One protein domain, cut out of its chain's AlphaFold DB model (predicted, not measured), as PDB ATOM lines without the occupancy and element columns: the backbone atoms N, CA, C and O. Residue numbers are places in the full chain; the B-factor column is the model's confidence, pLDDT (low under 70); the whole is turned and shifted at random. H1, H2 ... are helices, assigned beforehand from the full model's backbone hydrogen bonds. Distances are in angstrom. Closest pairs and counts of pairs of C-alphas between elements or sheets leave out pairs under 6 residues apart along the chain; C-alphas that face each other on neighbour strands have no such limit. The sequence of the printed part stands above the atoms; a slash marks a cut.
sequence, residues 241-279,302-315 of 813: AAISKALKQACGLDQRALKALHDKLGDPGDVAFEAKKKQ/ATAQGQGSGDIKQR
ATOM      1  N   ALA A 241     173.317 174.208 164.426       79.06
ATOM      2  CA  ALA A 241     173.769 173.022 163.699       79.06
ATOM      3  C   ALA A 241     173.207 171.713 164.290       79.06
ATOM      4  O   ALA A 241     172.754 170.838 163.546       79.06
ATOM      5  N   ALA A 242     173.168 171.594 165.623       78.44
ATOM      6  CA  ALA A 242     172.608 170.428 166.307       78.44
ATOM      7  C   ALA A 242     171.095 170.308 166.069       78.44
ATOM      8  O   ALA A 242     170.602 169.215 165.796       78.44
ATOM      9  N   ILE A 243     170.371 171.433 166.090       78.56
ATOM     10  CA  ILE A 243     168.935 171.488 165.766       78.56
ATOM     11  C   ILE A 243     168.698 171.138 164.293       78.56
ATOM     12  O   ILE A 243     167.809 170.358 163.965       78.56
ATOM     13  N   SER A 244     169.524 171.652 163.385       81.50
ATOM     14  CA  SER A 244     169.412 171.334 161.960       81.50
ATOM     15  C   SER A 244     169.637 169.842 161.700       81.50
ATOM     16  O   SER A 244     168.891 169.222 160.945       81.50
ATOM     17  N   LYS A 245     170.632 169.232 162.356       81.81
ATOM     18  CA  LYS A 245     170.891 167.788 162.274       81.81
ATOM     19  C   LYS A 245     169.731 166.967 162.854       81.81
ATOM     20  O   LYS A 245     169.297 166.013 162.211       81.81
ATOM     21  N   ALA A 246     169.192 167.386 164.000       81.25
ATOM     22  CA  ALA A 246     167.997 166.812 164.615       81.25
ATOM     23  C   ALA A 246     166.809 166.778 163.647       81.25
ATOM     24  O   ALA A 246     166.173 165.742 163.469       81.25
ATOM     25  N   LEU A 247     166.541 167.907 162.988       78.38
ATOM     26  CA  LEU A 247     165.438 168.051 162.042       78.38
ATOM     27  C   LEU A 247     165.603 167.166 160.813       78.38
ATOM     28  O   LEU A 247     164.639 166.537 160.391       78.38
ATOM     29  N   LYS A 248     166.816 167.042 160.267       81.69
ATOM     30  CA  LYS A 248     167.074 166.107 159.158       81.69
ATOM     31  C   LYS A 248     166.775 164.667 159.549       81.69
ATOM     32  O   LYS A 248     166.121 163.959 158.795       81.69
ATOM     33  N   GLN A 249     167.230 164.241 160.729       80.56
ATOM     34  CA  GLN A 249     167.019 162.873 161.206       80.56
ATOM     35  C   GLN A 249     165.549 162.599 161.539       80.56
ATOM     36  O   GLN A 249     165.025 161.549 161.183       80.56
ATOM     37  N   ALA A 250     164.882 163.537 162.215       78.25
ATOM     38  CA  ALA A 250     163.495 163.377 162.629       78.25
ATOM     39  C   ALA A 250     162.524 163.478 161.444       78.25
ATOM     40  O   ALA A 250     161.592 162.678 161.359       78.25
ATOM     41  N   CYS A 251     162.754 164.434 160.537       75.00
ATOM     42  CA  CYS A 251     161.855 164.743 159.426       75.00
ATOM     43  C   CYS A 251     162.235 164.094 158.089       75.00
ATOM     44  O   CYS A 251     161.462 164.186 157.140       75.00
ATOM     45  N   GLY A 252     163.401 163.447 157.998       76.06
ATOM     46  CA  GLY A 252     163.895 162.847 156.756       76.06
ATOM     47  C   GLY A 252     164.224 163.869 155.661       76.06
ATOM     48  O   GLY A 252     164.160 163.530 154.485       76.06
ATOM     49  N   LEU A 253     164.526 165.119 156.032       77.38
ATOM     50  CA  LEU A 253     164.811 166.203 155.090       77.38
ATOM     51  C   LEU A 253     166.282 166.232 154.657       77.38
ATOM     52  O   LEU A 253     167.199 166.072 155.466       77.38
ATOM     53  N   ASP A 254     166.499 166.559 153.391       83.50
ATOM     54  CA  ASP A 254     167.784 166.847 152.769       83.50
ATOM     55  C   ASP A 254     168.231 168.314 152.978       83.50
ATOM     56  O   ASP A 254     167.435 169.225 153.223       83.50
ATOM     57  N   GLN A 255     169.548 168.562 152.922       81.19
ATOM     58  CA  GLN A 255     170.161 169.845 153.324       81.19
ATOM     59  C   GLN A 255     169.648 171.047 152.518       81.19
ATOM     60  O   GLN A 255     169.489 172.134 153.074       81.19
ATOM     61  N   ARG A 256     169.388 170.865 151.218       83.81
ATOM     62  CA  ARG A 256     168.863 171.931 150.349       83.81
ATOM     63  C   ARG A 256     167.429 172.294 150.725       83.81
ATOM     64  O   ARG A 256     167.122 173.475 150.844       83.81
ATOM     65  N   ALA A 257     166.587 171.289 150.972       82.50
ATOM     66  CA  ALA A 257     165.206 171.489 151.397       82.50
ATOM     67  C   ALA A 257     165.127 172.191 152.761       82.50
ATOM     68  O   ALA A 257     164.332 173.115 152.932       82.50
ATOM     69  N   LEU A 258     165.993 171.813 153.711       83.06
ATOM     70  CA  LEU A 258     166.065 172.470 155.016       83.06
ATOM     71  C   LEU A 258     166.499 173.937 154.898       83.06
ATOM     72  O   LEU A 258     165.893 174.800 155.528       83.06
ATOM     73  N   LYS A 259     167.510 174.228 154.067       82.44
ATOM     74  CA  LYS A 259     167.967 175.601 153.823       82.44
ATOM     75  C   LYS A 259     166.875 176.454 153.177       82.44
ATOM     76  O   LYS A 259     166.592 177.531 153.676       82.44
ATOM     77  N   ALA A 260     166.197 175.941 152.150       84.12
ATOM     78  CA  ALA A 260     165.097 176.652 151.500       84.12
ATOM     79  C   ALA A 260     163.937 176.962 152.467       84.12
ATOM     80  O   ALA A 260     163.360 178.045 152.417       84.12
ATOM     81  N   LEU A 261     163.606 176.033 153.374       82.56
ATOM     82  CA  LEU A 261     162.605 176.276 154.417       82.56
ATOM     83  C   LEU A 261     163.073 177.325 155.429       82.56
ATOM     84  O   LEU A 261     162.282 178.184 155.811       82.56
ATOM     85  N   HIS A 262     164.337 177.275 155.844       80.75
ATOM     86  CA  HIS A 262     164.909 178.245 156.773       80.75
ATOM     87  C   HIS A 262     164.979 179.651 156.164       80.75
ATOM     88  O   HIS A 262     164.638 180.616 156.836       80.75
ATOM     89  N   ASP A 263     165.348 179.772 154.888       79.38
ATOM     90  CA  ASP A 263     165.394 181.051 154.174       79.38
ATOM     91  C   ASP A 263     163.981 181.633 153.967       79.38
ATOM     92  O   ASP A 263     163.799 182.848 154.003       79.38
ATOM     93  N   LYS A 264     162.964 180.771 153.805       82.25
ATOM     94  CA  LYS A 264     161.561 181.184 153.660       82.25
ATOM     95  C   LYS A 264     160.914 181.611 154.981       82.25
ATOM     96  O   LYS A 264     160.172 182.588 155.004       82.25
ATOM     97  N   LEU A 265     161.111 180.832 156.045       78.94
ATOM     98  CA  LEU A 265     160.385 180.992 157.310       78.94
ATOM     99  C   LEU A 265     161.179 181.796 158.347       78.94
ATOM    100  O   LEU A 265     160.584 182.482 159.169       78.94
ATOM    101  N   GLY A 266     162.514 181.733 158.320       72.25
ATOM    102  CA  GLY A 266     163.389 182.474 159.236       72.25
ATOM    103  C   GLY A 266     163.332 182.026 160.704       72.25
ATOM    104  O   GLY A 266     163.987 182.648 161.543       72.25
ATOM    105  N   ASP A 267     162.574 180.966 161.016       76.06
ATOM    106  CA  ASP A 267     162.419 180.397 162.357       76.06
ATOM    107  C   ASP A 267     162.523 178.852 162.350       76.06
ATOM    108  O   ASP A 267     161.775 178.181 161.631       76.06
ATOM    109  N   PRO A 268     163.423 178.246 163.152       74.19
ATOM    110  CA  PRO A 268     163.570 176.791 163.228       74.19
ATOM    111  C   PRO A 268     162.320 176.033 163.705       74.19
ATOM    112  O   PRO A 268     162.147 174.870 163.339       74.19
ATOM    113  N   GLY A 269     161.468 176.654 164.526       77.38
ATOM    114  CA  GLY A 269     160.203 176.099 165.009       77.38
ATOM    115  C   GLY A 269     159.187 175.932 163.887       77.38
ATOM    116  O   GLY A 269     158.652 174.835 163.704       77.38
ATOM    117  N   ASP A 270     158.995 176.974 163.083       78.56
ATOM    118  CA  ASP A 270     158.108 176.923 161.916       78.56
ATOM    119  C   ASP A 270     158.635 175.949 160.855       78.56
ATOM    120  O   ASP A 270     157.872 175.164 160.285       78.56
ATOM    121  N   VAL A 271     159.959 175.917 160.649       81.88
ATOM    122  CA  VAL A 271     160.614 174.918 159.787       81.88
ATOM    123  C   VAL A 271     160.315 173.501 160.276       81.88
ATOM    124  O   VAL A 271     159.944 172.646 159.472       81.88
ATOM    125  N   ALA A 272     160.434 173.243 161.580       81.31
ATOM    126  CA  ALA A 272     160.122 171.945 162.173       81.31
ATOM    127  C   ALA A 272     158.646 171.561 161.994       81.31
ATOM    128  O   ALA A 272     158.332 170.403 161.702       81.31
ATOM    129  N   PHE A 273     157.742 172.526 162.163       81.06
ATOM    130  CA  PHE A 273     156.306 172.327 162.014       81.06
ATOM    131  C   PHE A 273     155.932 171.963 160.570       81.06
ATOM    132  O   PHE A 273     155.286 170.935 160.341       81.06
ATOM    133  N   GLU A 274     156.401 172.739 159.591       81.12
ATOM    134  CA  GLU A 274     156.162 172.481 158.165       81.12
ATOM    135  C   GLU A 274     156.828 171.181 157.690       81.12
ATOM    136  O   GLU A 274     156.231 170.406 156.936       81.12
ATOM    137  N   ALA A 275     158.034 170.883 158.181       79.12
ATOM    138  CA  ALA A 275     158.720 169.621 157.919       79.12
ATOM    139  C   ALA A 275     157.902 168.414 158.407       79.12
ATOM    140  O   ALA A 275     157.677 167.458 157.663       79.12
ATOM    141  N   LYS A 276     157.395 168.476 159.642       77.31
ATOM    142  CA  LYS A 276     156.602 167.400 160.247       77.31
ATOM    143  C   LYS A 276     155.230 167.235 159.592       77.31
ATOM    144  O   LYS A 276     154.758 166.106 159.435       77.31
ATOM    145  N   LYS A 277     154.590 168.329 159.168       76.94
ATOM    146  CA  LYS A 277     153.312 168.295 158.435       76.94
ATOM    147  C   LYS A 277     153.424 167.455 157.160       76.94
ATOM    148  O   LYS A 277     152.559 166.620 156.906       76.94
ATOM    149  N   LYS A 278     154.526 167.602 156.417       68.56
ATOM    150  CA  LYS A 278     154.807 166.824 155.196       68.56
ATOM    151  C   LYS A 278     155.051 165.332 155.458       68.56
ATOM    152  O   LYS A 278     154.806 164.515 154.580       68.56
ATOM    153  N   GLN A 279     155.485 164.973 156.665       64.94
ATOM    154  CA  GLN A 279     155.832 163.603 157.062       64.94
ATOM    155  C   GLN A 279     154.684 162.844 157.758       64.94
ATOM    156  O   GLN A 279     154.835 161.668 158.077       64.94
ATOM    157  N   ALA A 302     170.175 168.262 179.252       81.94
ATOM    158  CA  ALA A 302     171.108 169.217 179.831       81.94
ATOM    159  C   ALA A 302     172.102 168.554 180.796       81.94
ATOM    160  O   ALA A 302     173.259 168.957 180.877       81.94
ATOM    161  N   THR A 303     171.675 167.491 181.482       83.50
ATOM    162  CA  THR A 303     172.538 166.688 182.367       83.50
ATOM    163  C   THR A 303     173.394 165.661 181.620       83.50
ATOM    164  O   THR A 303     174.363 165.155 182.185       83.50
ATOM    165  N   ALA A 304     173.099 165.366 180.350       80.44
ATOM    166  CA  ALA A 304     173.909 164.461 179.541       80.44
ATOM    167  C   ALA A 304     175.248 165.117 179.146       80.44
ATOM    168  O   ALA A 304     175.301 166.057 178.344       80.44
ATOM    169  N   GLN A 305     176.343 164.571 179.676       71.19
ATOM    170  CA  GLN A 305     177.724 164.946 179.364       71.19
ATOM    171  C   GLN A 305     178.525 163.707 178.919       71.19
ATOM    172  O   GLN A 305     178.212 162.590 179.327       71.19
ATOM    173  N   GLY A 306     179.554 163.899 178.086       67.19
ATOM    174  CA  GLY A 306     180.463 162.836 177.631       67.19
ATOM    175  C   GLY A 306     180.287 162.396 176.169       67.19
ATOM    176  O   GLY A 306     179.418 162.875 175.441       67.19
ATOM    177  N   GLN A 307     181.151 161.483 175.718       52.34
ATOM    178  CA  GLN A 307     181.165 160.977 174.341       52.34
ATOM    179  C   GLN A 307     179.819 160.296 174.007       52.34
ATOM    180  O   GLN A 307     179.384 159.396 174.720       52.34
ATOM    181  N   GLY A 308     179.132 160.753 172.953       57.78
ATOM    182  CA  GLY A 308     177.780 160.291 172.585       57.78
ATOM    183  C   GLY A 308     176.620 161.158 173.101       57.78
ATOM    184  O   GLY A 308     175.482 160.969 172.674       57.78
ATOM    185  N   SER A 309     176.873 162.178 173.936       59.31
ATOM    186  CA  SER A 309     175.823 163.110 174.389       59.31
ATOM    187  C   SER A 309     175.214 163.926 173.243       59.31
ATOM    188  O   SER A 309     174.081 164.392 173.345       59.31
ATOM    189  N   GLY A 310     175.955 164.102 172.144       51.62
ATOM    190  CA  GLY A 310     175.512 164.859 170.974       51.62
ATOM    191  C   GLY A 310     174.224 164.316 170.358       51.62
ATOM    192  O   GLY A 310     173.369 165.107 169.973       51.62
ATOM    193  N   ASP A 311     174.040 162.997 170.306       52.56
ATOM    194  CA  ASP A 311     172.860 162.381 169.680       52.56
ATOM    195  C   ASP A 311     171.619 162.429 170.584       52.56
ATOM    196  O   ASP A 311     170.491 162.501 170.098       52.56
ATOM    197  N   ILE A 312     171.817 162.485 171.906       51.22
ATOM    198  CA  ILE A 312     170.743 162.700 172.888       51.22
ATOM    199  C   ILE A 312     170.232 164.145 172.805       51.22
ATOM    200  O   ILE A 312     169.028 164.388 172.892       51.22
ATOM    201  N   LYS A 313     171.147 165.101 172.596       50.69
ATOM    202  CA  LYS A 313     170.843 166.532 172.513       50.69
ATOM    203  C   LYS A 313     170.032 166.882 171.250       50.69
ATOM    204  O   LYS A 313     169.112 167.691 171.324       50.69
ATOM    205  N   GLN A 314     170.272 166.214 170.121       44.75
ATOM    206  CA  GLN A 314     169.642 166.450 168.806       44.75
ATOM    207  C   GLN A 314     168.130 166.102 168.703       44.75
ATOM    208  O   GLN A 314     167.710 165.542 167.698       44.75
ATOM    209  N   ARG A 315     167.263 166.359 169.692       39.78
ATOM    210  CA  ARG A 315     165.850 165.904 169.615       39.78
ATOM    211  C   ARG A 315     164.755 166.934 169.900       39.78
ATOM    212  O   ARG A 315     163.589 166.587 169.734       39.78
TER     213      ARG A 315
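AT A GLANCE: This is residues 241 to 279 and 302 to 315 of the 813 residues of the protein "DNA ligase" of Chaetomium globosum (strain ATCC 6205 / CBS 148.51 / DSM 1962 / NBRC 6347 / NRRL 1970) (UniProt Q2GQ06). Three helices make a small cluster, with H1 and H3 side by side and H2 set crosswise to both, the three centres forming a triangle. Beyond H1, on the side away from H2 and H3, lies a separate loose piece, residues 302 to 315 with the short helix H4, and it adds to the length of the whole. The printed part has 53 residues with four named helices, H1, H2, H3 and H4 in chain order, and no named strand; the class is all helix. It is only just loose, close to compact, with a radius of gyration of the C-alphas of 12.1 A, and elongated, spanning 35 by 20 by 17 A.

IN THESE COORDINATES: The longest helix, H3, holds residues 268 to 279 and is 16.5 A long, from C-alpha 268 at (163.570, 176.791, 163.228). H2 is residues 255 to 265, 15.4 A. H1 is residues 241 to 251, 15.1 A, and begins at C-alpha 241 at (173.769, 173.022, 163.699). H4 is residues 309 to 313, 6.3 A, and ends at C-alpha 313 at (170.843, 166.532, 172.513).

HOW THE PARTS SIT: H3 touches H1 at a shallow tilt of 18 degrees, the same way; their closest C-alphas, of Lys 276 and Cys 251, are 5.9 A apart. With residues 268 to 271 alone H3 touches H2, at a steep tilt of 59 degrees, opposite ways; the closest C-alphas, of Val 271 and Leu 261, are 5.9 A apart. H1 and H2 only just touch, with 3 pairs of C-alphas within 8 A, the closest those of Lys 248 and Gln 255 at 7.6 A, and are about perpendicular at 76 degrees. With one of these three pairs at a shallow tilt, the packing is only just mostly crossed. H4 is close to H1 but not clearly touching, the closest C-alphas, of Lys 313 and Ala 242, being 7.5 A apart; H4 is apart from H2 and H3. In H1, H2, H3 and H4 every O i to N i+4 pair is within hydrogen-bond range.

THE WHOLE: The C-alphas farthest apart, of Lys 264 and Gly 306, are 35.6 A apart. Residues 280 to 301 are not printed, and C-alphas 279 and 302 stand 28.0 A apart across this cut, which lies in the link from H3 to H4. The links H1 to H2 and H2 to H3 are tight. The mean pLDDT of the printed part is 74.1; residues 278 to 279 and 306 to 315 are under 70.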